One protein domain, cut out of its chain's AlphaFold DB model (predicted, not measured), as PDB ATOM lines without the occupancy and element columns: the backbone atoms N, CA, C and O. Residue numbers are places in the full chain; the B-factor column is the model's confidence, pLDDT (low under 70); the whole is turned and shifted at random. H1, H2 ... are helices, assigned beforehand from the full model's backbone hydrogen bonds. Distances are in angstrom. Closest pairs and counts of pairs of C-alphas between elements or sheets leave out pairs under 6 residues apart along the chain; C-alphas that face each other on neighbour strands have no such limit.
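What this domain is: This is residues 14 to 21 and 30 to 102 of the 114 residues of the protein "Binding-protein-dependent transport systems inner membrane component" of Paenibacillus sp. JCM 10914 (UniProt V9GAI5). One long helix, H3, makes the longest axis, and H4 folds back from its far end as the second arm of an open V. At the other end of H3 the short helix H2 makes a corner, with the small H1 beyond it. The printed part has 81 residues, is all helix in the order H1 H2 H3 H4, and is extended: radius of gyration of the C-alphas 20.2 A, spans 61 by 30 by 20 A.

How they stand to each other: H1, residues 14 to 18, is close to but not clearly touching H2, residues 35 to 42; their closest C-alphas, Ser 18 and Asn 36, are 7.6 A apart. H2 and H3, residues 44 to 74, only just touch, with 3 pairs of C-alphas within 8 A, and only at the corner by their tight link; the closest C-alphas are Leu 40 and Phe 46, 6.5 A, and their lines are about perpendicular at 75 degrees. H3 and H4, residues 81 to 102, form a helical hairpin and only just touch, with 3 such pairs, through residues 68 to 72 and 81 to 85 alone; the closest C-alphas are Leu 71 and Val 81, 7.6 A. They run opposite ways at a shallow tilt of 33 degrees, only just short of steep. Every O i to N i+4 pair is within hydrogen-bond range in H1, H2 and H3, and 15 of 18 in H4.

Where its parts are: H1 begins at C-alpha 14 (-36.094, 21.938, -4.412). H3 is 44.9 A long and H4 31.9 A, ending at C-alpha 102 (-17.915, 34.365, 9.302).

The domain as a whole: Residues 22 to 29 are not printed; C-alphas 21 and 30 are 5.7 A apart across the cut. Residues 75 to 102 have pLDDT under 70.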
ATOM      1  N   ALA A  14     -35.805  20.504  -4.405       83.81
ATOM      2  CA  ALA A  14     -36.094  21.938  -4.412       83.81
ATOM      3  C   ALA A  14     -37.165  22.306  -5.450       83.81
ATOM      4  O   ALA A  14     -38.048  23.110  -5.162       83.81
ATOM      5  N   LEU A  15     -37.121  21.680  -6.633       86.62
ATOM      6  CA  LEU A  15     -38.175  21.791  -7.643       86.62
ATOM      7  C   LEU A  15     -39.513  21.264  -7.129       86.62
ATOM      8  O   LEU A  15     -40.538  21.877  -7.379       86.62
ATOM      9  N   TYR A  16     -39.534  20.149  -6.401       84.88
ATOM     10  CA  TYR A  16     -40.767  19.654  -5.793       84.88
ATOM     11  C   TYR A  16     -41.310  20.645  -4.754       84.88
ATOM     12  O   TYR A  16     -42.497  20.971  -4.774       84.88
ATOM     13  N   TYR A  17     -40.437  21.200  -3.909       82.75
ATOM     14  CA  TYR A  17     -40.838  22.190  -2.914       82.75
ATOM     15  C   TYR A  17     -41.360  23.497  -3.513       82.75
ATOM     16  O   TYR A  17     -42.236  24.105  -2.903       82.75
ATOM     17  N   SER A  18     -40.936  23.912  -4.712       82.38
ATOM     18  CA  SER A  18     -41.483  25.126  -5.340       82.38
ATOM     19  C   SER A  18     -42.966  25.009  -5.725       82.38
ATOM     20  O   SER A  18     -43.641  26.030  -5.865       82.38
ATOM     21  N   PHE A  19     -43.500  23.785  -5.835       83.75
ATOM     22  CA  PHE A  19     -44.938  23.517  -6.005       83.75
ATOM     23  C   PHE A  19     -45.696  23.366  -4.673       83.75
ATOM     24  O   PHE A  19     -46.902  23.106  -4.656       83.75
ATOM     25  N   THR A  20     -45.006  23.503  -3.543       81.25
ATOM     26  CA  THR A  20     -45.591  23.453  -2.199       81.25
ATOM     27  C   THR A  20     -45.560  24.835  -1.554       81.25
ATOM     28  O   THR A  20     -44.794  25.699  -1.972       81.25
ATOM     29  N   ASN A  21     -46.382  25.080  -0.534       80.50
ATOM     30  CA  ASN A  21     -46.343  26.337   0.227       80.50
ATOM     31  C   ASN A  21     -45.250  26.348   1.313       80.50
ATOM     32  O   ASN A  21     -45.392  27.041   2.320       80.50
ATOM     33  N   GLN A  30     -48.248  22.044   2.277       78.12
ATOM     34  CA  GLN A  30     -49.292  21.565   1.380       78.12
ATOM     35  C   GLN A  30     -48.855  21.739  -0.069       78.12
ATOM     36  O   GLN A  30     -48.179  22.706  -0.426       78.12
ATOM     37  N   TYR A  31     -49.246  20.787  -0.912       81.50
ATOM     38  CA  TYR A  31     -49.047  20.885  -2.351       81.50
ATOM     39  C   TYR A  31     -50.049  21.889  -2.929       81.50
ATOM     40  O   TYR A  31     -51.250  21.631  -2.943       81.50
ATOM     41  N   VAL A  32     -49.549  23.038  -3.385       81.31
ATOM     42  CA  VAL A  32     -50.346  24.154  -3.933       81.31
ATOM     43  C   VAL A  32     -50.205  24.277  -5.455       81.31
ATOM     44  O   VAL A  32     -50.761  25.179  -6.079       81.31
ATOM     45  N   GLY A  33     -49.465  23.363  -6.088       83.06
ATOM     46  CA  GLY A  33     -49.280  23.332  -7.533       83.06
ATOM     47  C   GLY A  33     -48.634  24.616  -8.058       83.06
ATOM     48  O   GLY A  33     -47.547  24.996  -7.636       83.06
ATOM     49  N   ILE A  34     -49.289  25.275  -9.020       81.38
ATOM     50  CA  ILE A  34     -48.730  26.422  -9.764       81.38
ATOM     51  C   ILE A  34     -49.122  27.768  -9.124       81.38
ATOM     52  O   ILE A  34     -48.708  28.827  -9.594       81.38
ATOM     53  N   ASP A  35     -49.902  27.772  -8.045       79.69
ATOM     54  CA  ASP A  35     -50.442  29.019  -7.491       79.69
ATOM     55  C   ASP A  35     -49.344  29.966  -6.971       79.69
ATOM     56  O   ASP A  35     -49.442  31.175  -7.180       79.69
ATOM     57  N   ASN A  36     -48.224  29.429  -6.471       80.56
ATOM     58  CA  ASN A  36     -47.020  30.209  -6.148       80.56
ATOM     59  C   ASN A  36     -46.503  31.031  -7.346       80.56
ATOM     60  O   ASN A  36     -46.121  32.189  -7.203       80.56
ATOM     61  N   TYR A  37     -46.522  30.457  -8.552       79.44
ATOM     62  CA  TYR A  37     -46.047  31.126  -9.767       79.44
ATOM     63  C   TYR A  37     -47.021  32.185 -10.285       79.44
ATOM     64  O   TYR A  37     -46.588  33.151 -10.915       79.44
ATOM     65  N   LYS A  38     -48.325  32.033 -10.022       78.69
ATOM     66  CA  LYS A  38     -49.317  33.070 -10.341       78.69
ATOM     67  C   LYS A  38     -49.119  34.296  -9.455       78.69
ATOM     68  O   LYS A  38     -49.058  35.400  -9.979       78.69
ATOM     69  N   LEU A  39     -48.916  34.089  -8.152       78.12
ATOM     70  CA  LEU A  39     -48.624  35.167  -7.201       78.12
ATOM     71  C   LEU A  39     -47.351  35.938  -7.585       78.12
ATOM     72  O   LEU A  39     -47.343  37.165  -7.565       78.12
ATOM     73  N   LEU A  40     -46.305  35.231  -8.024       77.75
ATOM     74  CA  LEU A  40     -45.053  35.838  -8.498       77.75
ATOM     75  C   LEU A  40     -45.224  36.712  -9.748       77.75
ATOM     76  O   LEU A  40     -44.457  37.651  -9.953       77.75
ATOM     77  N   LYS A  41     -46.197  36.400 -10.610       74.44
ATOM     78  CA  LYS A  41     -46.432  37.143 -11.854       74.44
ATOM     79  C   LYS A  41     -47.031  38.527 -11.594       74.44
ATOM     80  O   LYS A  41     -46.679  39.470 -12.299       74.44
ATOM     81  N   ASP A  42     -47.909  38.630 -10.603       76.94
ATOM     82  CA  ASP A  42     -48.594  39.878 -10.251       76.94
ATOM     83  C   ASP A  42     -47.778  40.736  -9.264       76.94
ATOM     84  O   ASP A  42     -48.100  41.899  -9.016       76.94
ATOM     85  N   ASP A  43     -46.675  40.195  -8.737       81.50
ATOM     86  CA  ASP A  43     -45.757  40.909  -7.857       81.50
ATOM     87  C   ASP A  43     -44.823  41.854  -8.646       81.50
ATOM     88  O   ASP A  43     -43.857  41.463  -9.317       81.50
ATOM     89  N   ILE A  44     -45.096  43.154  -8.518       82.25
ATOM     90  CA  ILE A  44     -44.327  44.247  -9.132       82.25
ATOM     91  C   ILE A  44     -42.868  44.260  -8.639       82.25
ATOM     92  O   ILE A  44     -41.957  44.609  -9.400       82.25
ATOM     93  N   ILE A  45     -42.622  43.886  -7.381       85.94
ATOM     94  CA  ILE A  45     -41.280  43.850  -6.786       85.94
ATOM     95  C   ILE A  45     -40.487  42.702  -7.406       85.94
ATOM     96  O   ILE A  45     -39.342  42.915  -7.821       85.94
ATOM     97  N   PHE A  46     -41.101  41.523  -7.542       85.25
ATOM     98  CA  PHE A  46     -40.473  40.370  -8.189       85.25
ATOM     99  C   PHE A  46     -40.079  40.688  -9.635       85.25
ATOM    100  O   PHE A  46     -38.908  40.549 -10.003       85.25
ATOM    101  N   GLY A  47     -41.013  41.209 -10.439       84.75
ATOM    102  CA  GLY A  47     -40.750  41.561 -11.837       84.75
ATOM    103  C   GLY A  47     -39.653  42.623 -11.992       84.75
ATOM    104  O   GLY A  47     -38.754  42.486 -12.832       84.75
ATOM    105  N   LYS A  48     -39.664  43.662 -11.146       87.69
ATOM    106  CA  LYS A  48     -38.631  44.710 -11.154       87.69
ATOM    107  C   LYS A  48     -37.262  44.165 -10.743       87.69
ATOM    108  O   LYS A  48     -36.266  44.492 -11.390       87.69
ATOM    109  N   SER A  49     -37.208  43.330  -9.706       87.62
ATOM    110  CA  SER A  49     -35.973  42.689  -9.241       87.62
ATOM    111  C   SER A  49     -35.388  41.757 -10.304       87.62
ATOM    112  O   SER A  49     -34.187  41.818 -10.583       87.62
ATOM    113  N   LEU A  50     -36.233  40.964 -10.969       89.44
ATOM    114  CA  LEU A  50     -35.828  40.075 -12.056       89.44
ATOM    115  C   LEU A  50     -35.240  40.864 -13.231       89.44
ATOM    116  O   LEU A  50     -34.142  40.559 -13.696       89.44
ATOM    117  N   MET A  51     -35.925  41.919 -13.677       90.12
ATOM    118  CA  MET A  51     -35.443  42.763 -14.773       90.12
ATOM    119  C   MET A  51     -34.134  43.478 -14.418       90.12
ATOM    120  O   MET A  51     -33.243  43.593 -15.260       90.12
ATOM    121  N   ASN A  52     -33.992  43.948 -13.178       91.50
ATOM    122  CA  ASN A  52     -32.753  44.570 -12.718       91.50
ATOM    123  C   ASN A  52     -31.589  43.566 -12.702       91.50
ATOM    124  O   ASN A  52     -30.511  43.877 -13.206       91.50
ATOM    125  N   ASN A  53     -31.825  42.347 -12.206       90.75
ATOM    126  CA  ASN A  53     -30.837  41.266 -12.227       90.75
ATOM    127  C   ASN A  53     -30.428  40.890 -13.653       90.75
ATOM    128  O   ASN A  53     -29.238  40.774 -13.934       90.75
ATOM    129  N   LEU A  54     -31.385  40.758 -14.575       93.69
ATOM    130  CA  LEU A  54     -31.095  40.451 -15.978       93.69
ATOM    131  C   LEU A  54     -30.275  41.555 -16.652       93.69
ATOM    132  O   LEU A  54     -29.290  41.257 -17.326       93.69
ATOM    133  N   LYS A  55     -30.639  42.827 -16.443       92.19
ATOM    134  CA  LYS A  55     -29.874  43.972 -16.961       92.19
ATOM    135  C   LYS A  55     -28.454  43.992 -16.408       92.19
ATOM    136  O   LYS A  55     -27.516  44.168 -17.179       92.19
ATOM    137  N   PHE A  56     -28.297  43.782 -15.102       90.62
ATOM    138  CA  PHE A  56     -26.989  43.706 -14.460       90.62
ATOM    139  C   PHE A  56     -26.151  42.554 -15.027       90.62
ATOM    140  O   PHE A  56     -25.019  42.776 -15.447       90.62
ATOM    141  N   MET A  57     -26.720  41.350 -15.120       90.25
ATOM    142  CA  MET A  57     -26.051  40.173 -15.679       90.25
ATOM    143  C   MET A  57     -25.571  40.428 -17.111       90.25
ATOM    144  O   MET A  57     -24.400  40.209 -17.416       90.25
ATOM    145  N   LEU A  58     -26.452  40.924 -17.985       92.38
ATOM    146  CA  LEU A  58     -26.108  41.226 -19.376       92.38
ATOM    147  C   LEU A  58     -25.019  42.293 -19.468       92.38
ATOM    148  O   LEU A  58     -24.055  42.122 -20.212       92.38
ATOM    149  N   PHE A  59     -25.140  43.367 -18.686       92.12
ATOM    150  CA  PHE A  59     -24.140  44.427 -18.640       92.12
ATOM    151  C   PHE A  59     -22.767  43.884 -18.229       92.12
ATOM    152  O   PHE A  59     -21.781  44.122 -18.926       92.12
ATOM    153  N   VAL A  60     -22.705  43.096 -17.152       86.38
ATOM    154  CA  VAL A  60     -21.461  42.488 -16.664       86.38
ATOM    155  C   VAL A  60     -20.837  41.582 -17.724       86.38
ATOM    156  O   VAL A  60     -19.654  41.738 -18.019       86.38
ATOM    157  N   VAL A  61     -21.617  40.688 -18.341       87.75
ATOM    158  CA  VAL A  61     -21.120  39.756 -19.371       87.75
ATOM    159  C   VAL A  61     -20.566  40.504 -20.583       87.75
ATOM    160  O   VAL A  61     -19.483  40.167 -21.070       87.75
ATOM    161  N   ILE A  62     -21.270  41.534 -21.059       88.44
ATOM    162  CA  ILE A  62     -20.835  42.332 -22.213       88.44
ATOM    163  C   ILE A  62     -19.545  43.078 -21.881       88.44
ATOM    164  O   ILE A  62     -18.565  42.952 -22.615       88.44
ATOM    165  N   VAL A  63     -19.513  43.809 -20.763       88.06
ATOM    166  CA  VAL A  63     -18.333  44.581 -20.345       88.06
ATOM    167  C   VAL A  63     -17.128  43.659 -20.166       88.06
ATOM    168  O   VAL A  63     -16.062  43.930 -20.715       88.06
ATOM    169  N   GLN A  64     -17.301  42.532 -19.475       81.44
ATOM    170  CA  GLN A  64     -16.257  41.523 -19.292       81.44
ATOM    171  C   GLN A  64     -15.725  40.990 -20.624       81.44
ATOM    172  O   GLN A  64     -14.510  40.881 -20.799       81.44
ATOM    173  N   THR A  65     -16.615  40.662 -21.561       82.12
ATOM    174  CA  THR A  65     -16.230  40.110 -22.866       82.12
ATOM    175  C   THR A  65     -15.463  41.139 -23.687       82.12
ATOM    176  O   THR A  65     -14.390  40.828 -24.204       82.12
ATOM    177  N   VAL A  66     -15.957  42.379 -23.752       86.56
ATOM    178  CA  VAL A  66     -15.303  43.477 -24.477       86.56
ATOM    179  C   VAL A  66     -13.924  43.764 -23.889       86.56
ATOM    180  O   VAL A  66     -12.944  43.795 -24.629       86.56
ATOM    181  N   VAL A  67     -13.813  43.902 -22.566       83.25
ATOM    182  CA  VAL A  67     -12.528  44.147 -21.893       83.25
ATOM    183  C   VAL A  67     -11.552  42.994 -22.137       83.25
ATOM    184  O   VAL A  67     -10.398  43.234 -22.489       83.25
ATOM    185  N   SER A  68     -12.008  41.746 -22.017       80.12
ATOM    186  CA  SER A  68     -11.164  40.567 -22.256       80.12
ATOM    187  C   SER A  68     -10.668  40.506 -23.700       80.12
ATOM    188  O   SER A  68      -9.501  40.198 -23.933       80.12
ATOM    189  N   LEU A  69     -11.525  40.838 -24.668       80.50
ATOM    190  CA  LEU A  69     -11.174  40.842 -26.084       80.50
ATOM    191  C   LEU A  69     -10.196  41.974 -26.426       80.50
ATOM    192  O   LEU A  69      -9.206  41.731 -27.113       80.50
ATOM    193  N   LEU A  70     -10.418  43.185 -25.902       83.50
ATOM    194  CA  LEU A  70      -9.497  44.315 -26.066       83.50
ATOM    195  C   LEU A  70      -8.110  43.991 -25.498       83.50
ATOM    196  O   LEU A  70      -7.095  44.218 -26.159       83.50
ATOM    197  N   LEU A  71      -8.059  43.393 -24.305       74.19
ATOM    198  CA  LEU A  71      -6.808  42.932 -23.702       74.19
ATOM    199  C   LEU A  71      -6.157  41.812 -24.525       74.19
ATOM    200  O   LEU A  71      -4.944  41.825 -24.720       74.19
ATOM    201  N   ALA A  72      -6.932  40.857 -25.044       74.81
ATOM    202  CA  ALA A  72      -6.405  39.777 -25.879       74.81
ATOM    203  C   ALA A  72      -5.766  40.304 -27.176       74.81
ATOM    204  O   ALA A  72      -4.673  39.865 -27.537       74.81
ATOM    205  N   LEU A  73      -6.401  41.278 -27.835       77.50
ATOM    206  CA  LEU A  73      -5.871  41.917 -29.043       77.50
ATOM    207  C   LEU A  73      -4.563  42.668 -28.763       77.50
ATOM    208  O   LEU A  73      -3.609  42.534 -29.532       77.50
ATOM    209  N   GLN A  74      -4.474  43.378 -27.635       71.75
ATOM    210  CA  GLN A  74      -3.261  44.101 -27.242       71.75
ATOM    211  C   GLN A  74      -2.080  43.162 -26.927       71.75
ATOM    212  O   GLN A  74      -0.920  43.547 -27.075       71.75
ATOM    213  N   ILE A  75      -2.350  41.918 -26.510       64.50
ATOM    214  CA  ILE A  75      -1.333  40.972 -26.018       64.50
ATOM    215  C   ILE A  75      -1.137  39.785 -26.973       64.50
ATOM    216  O   ILE A  75      -0.680  38.709 -26.589       64.50
ATOM    217  N   ASN A  76      -1.374  39.994 -28.269       62.34
ATOM    218  CA  ASN A  76      -0.999  39.031 -29.312       62.34
ATOM    219  C   ASN A  76       0.531  38.746 -29.355       62.34
ATOM    220  O   ASN A  76       0.999  37.847 -30.048       62.34
ATOM    221  N   LYS A  77       1.336  39.439 -28.533       57.03
ATOM    222  CA  LYS A  77       2.701  39.047 -28.152       57.03
ATOM    223  C   LYS A  77       2.698  38.316 -26.787       57.03
ATOM    224  O   LYS A  77       2.949  38.936 -25.765       57.03
ATOM    225  N   LYS A  78       2.416  37.000 -26.785       54.16
ATOM    226  CA  LYS A  78       2.558  36.004 -25.678       54.16
ATOM    227  C   LYS A  78       2.057  36.452 -24.276       54.16
ATOM    228  O   LYS A  78       2.794  37.056 -23.504       54.16
ATOM    229  N   SER A  79       0.820  36.095 -23.902       57.72
ATOM    230  CA  SER A  79       0.082  36.772 -22.813       57.72
ATOM    231  C   SER A  79      -0.007  36.065 -21.446       57.72
ATOM    232  O   SER A  79      -0.518  34.952 -21.342       57.72
ATOM    233  N   LYS A  80       0.361  36.800 -20.378       57.75
ATOM    234  CA  LYS A  80       0.107  36.519 -18.942       57.75
ATOM    235  C   LYS A  80      -1.268  37.010 -18.437       57.75
ATOM    236  O   LYS A  80      -1.629  36.750 -17.293       57.75
ATOM    237  N   VAL A  81      -2.061  37.708 -19.252       62.75
ATOM    238  CA  VAL A  81      -3.275  38.413 -18.781       62.75
ATOM    239  C   VAL A  81      -4.506  37.518 -18.667       62.75
ATOM    240  O   VAL A  81      -5.319  37.747 -17.778       62.75
ATOM    241  N   ASN A  82      -4.602  36.424 -19.431       58.12
ATOM    242  CA  ASN A  82      -5.644  35.408 -19.196       58.12
ATOM    243  C   ASN A  82      -5.550  34.792 -17.787       58.12
ATOM    244  O   ASN A  82      -6.567  34.455 -17.182       58.12
ATOM    245  N   VAL A  83      -4.332  34.684 -17.242       60.66
ATOM    246  CA  VAL A  83      -4.093  34.223 -15.866       60.66
ATOM    247  C   VAL A  83      -4.516  35.296 -14.857       60.66
ATOM    248  O   VAL A  83      -5.149  34.974 -13.854       60.66
ATOM    249  N   MET A  84      -4.243  36.572 -15.146       63.59
ATOM    250  CA  MET A  84      -4.602  37.689 -14.266       63.59
ATOM    251  C   MET A  84      -6.118  37.951 -14.227       63.59
ATOM    252  O   MET A  84      -6.663  38.191 -13.155       63.59
ATOM    253  N   LEU A  85      -6.819  37.826 -15.359       62.78
ATOM    254  CA  LEU A  85      -8.282  37.909 -15.415       62.78
ATOM    255  C   LEU A  85      -8.927  36.754 -14.646       62.78
ATOM    256  O   LEU A  85      -9.823  36.992 -13.842       62.78
ATOM    257  N   ARG A  86      -8.428  35.516 -14.798       60.59
ATOM    258  CA  ARG A  86      -8.865  34.388 -13.958       60.59
ATOM    259  C   ARG A  86      -8.679  34.681 -12.471       60.59
ATOM    260  O   ARG A  86      -9.601  34.429 -11.709       60.59
ATOM    261  N   ALA A  87      -7.541  35.241 -12.064       63.38
ATOM    262  CA  ALA A  87      -7.323  35.625 -10.672       63.38
ATOM    263  C   ALA A  87      -8.330  36.692 -10.207       63.38
ATOM    264  O   ALA A  87      -8.940  36.532  -9.155       63.38
ATOM    265  N   LEU A  88      -8.577  37.729 -11.014       68.38
ATOM    266  CA  LEU A  88      -9.512  38.805 -10.675       68.38
ATOM    267  C   LEU A  88     -10.972  38.330 -10.587       68.38
ATOM    268  O   LEU A  88     -11.712  38.850  -9.763       68.38
ATOM    269  N   TYR A  89     -11.384  37.337 -11.385       64.12
ATOM    270  CA  TYR A  89     -12.713  36.716 -11.266       64.12
ATOM    271  C   TYR A  89     -12.810  35.744 -10.088       64.12
ATOM    272  O   TYR A  89     -13.849  35.684  -9.438       64.12
ATOM    273  N   PHE A  90     -11.744  35.002  -9.780       62.84
ATOM    274  CA  PHE A  90     -11.760  34.035  -8.679       62.84
ATOM    275  C   PHE A  90     -11.714  34.694  -7.295       62.84
ATOM    276  O   PHE A  90     -12.375  34.214  -6.375       62.84
ATOM    277  N   VAL A  91     -10.966  35.790  -7.132       64.62
ATOM    278  CA  VAL A  91     -10.793  36.472  -5.837       64.62
ATOM    279  C   VAL A  91     -12.124  36.916  -5.199       64.62
ATOM    280  O   VAL A  91     -12.364  36.529  -4.056       64.62
ATOM    281  N   PRO A  92     -13.033  37.652  -5.870       63.62
ATOM    282  CA  PRO A  92     -14.284  38.090  -5.249       63.62
ATOM    283  C   PRO A  92     -15.249  36.929  -4.979       63.62
ATOM    284  O   PRO A  92     -15.940  36.935  -3.962       63.62
ATOM    285  N   THR A  93     -15.274  35.902  -5.835       61.44
ATOM    286  CA  THR A  93     -16.114  34.715  -5.615       61.44
ATOM    287  C   THR A  93     -15.670  33.934  -4.378       61.44
ATOM    288  O   THR A  93     -16.511  33.529  -3.576       61.44
ATOM    289  N   ILE A  94     -14.357  33.777  -4.173       61.62
ATOM    290  CA  ILE A  94     -13.818  33.123  -2.975       61.62
ATOM    291  C   ILE A  94     -14.072  33.992  -1.734       61.62
ATOM    292  O   ILE A  94     -14.569  33.475  -0.735       61.62
ATOM    293  N   LEU A  95     -13.816  35.303  -1.793       59.09
ATOM    294  CA  LEU A  95     -14.028  36.210  -0.653       59.09
ATOM    295  C   LEU A  95     -15.496  36.276  -0.203       59.09
ATOM    296  O   LEU A  95     -15.763  36.294   0.998       59.09
ATOM    297  N   SER A  96     -16.448  36.246  -1.141       59.56
ATOM    298  CA  SER A  96     -17.882  36.183  -0.824       59.56
ATOM    299  C   SER A  96     -18.235  34.922  -0.027       59.56
ATOM    300  O   SER A  96     -18.900  35.003   1.007       59.56
ATOM    301  N   SER A  97     -17.709  33.762  -0.440       55.66
ATOM    302  CA  SER A  97     -17.947  32.496   0.269       55.66
ATOM    303  C   SER A  97     -17.428  32.518   1.717       55.66
ATOM    304  O   SER A  97     -18.068  31.969   2.612       55.66
ATOM    305  N   VAL A  98     -16.316  33.221   1.968       59.28
ATOM    306  CA  VAL A  98     -15.709  33.342   3.302       59.28
ATOM    307  C   VAL A  98     -16.494  34.317   4.186       59.28
ATOM    308  O   VAL A  98     -16.745  34.011   5.352       59.28
ATOM    309  N   SER A  99     -16.953  35.449   3.640       53.78
ATOM    310  CA  SER A  99     -17.694  36.460   4.413       53.78
ATOM    311  C   SER A  99     -19.062  35.970   4.898       53.78
ATOM    312  O   SER A  99     -19.515  36.384   5.967       53.78
ATOM    313  N   VAL A 100     -19.730  35.102   4.136       56.19
ATOM    314  CA  VAL A 100     -21.027  34.526   4.535       56.19
ATOM    315  C   VAL A 100     -20.849  33.488   5.650       56.19
ATOM    316  O   VAL A 100     -21.705  33.379   6.524       56.19
ATOM    317  N   GLY A 101     -19.708  32.789   5.693       54.34
ATOM    318  CA  GLY A 101     -19.382  31.849   6.771       54.34
ATOM    319  C   GLY A 101     -19.039  32.525   8.105       54.34
ATOM    320  O   GLY A 101     -19.407  32.022   9.165       54.34
ATOM    321  N   SER A 102     -18.377  33.685   8.081       52.00
ATOM    322  CA  SER A 102     -17.915  34.365   9.302       52.00
ATOM    323  C   SER A 102     -19.011  35.122  10.064       52.00
ATOM    324  O   SER A 102     -18.922  35.245  11.286       52.00
TER     325      SER A 102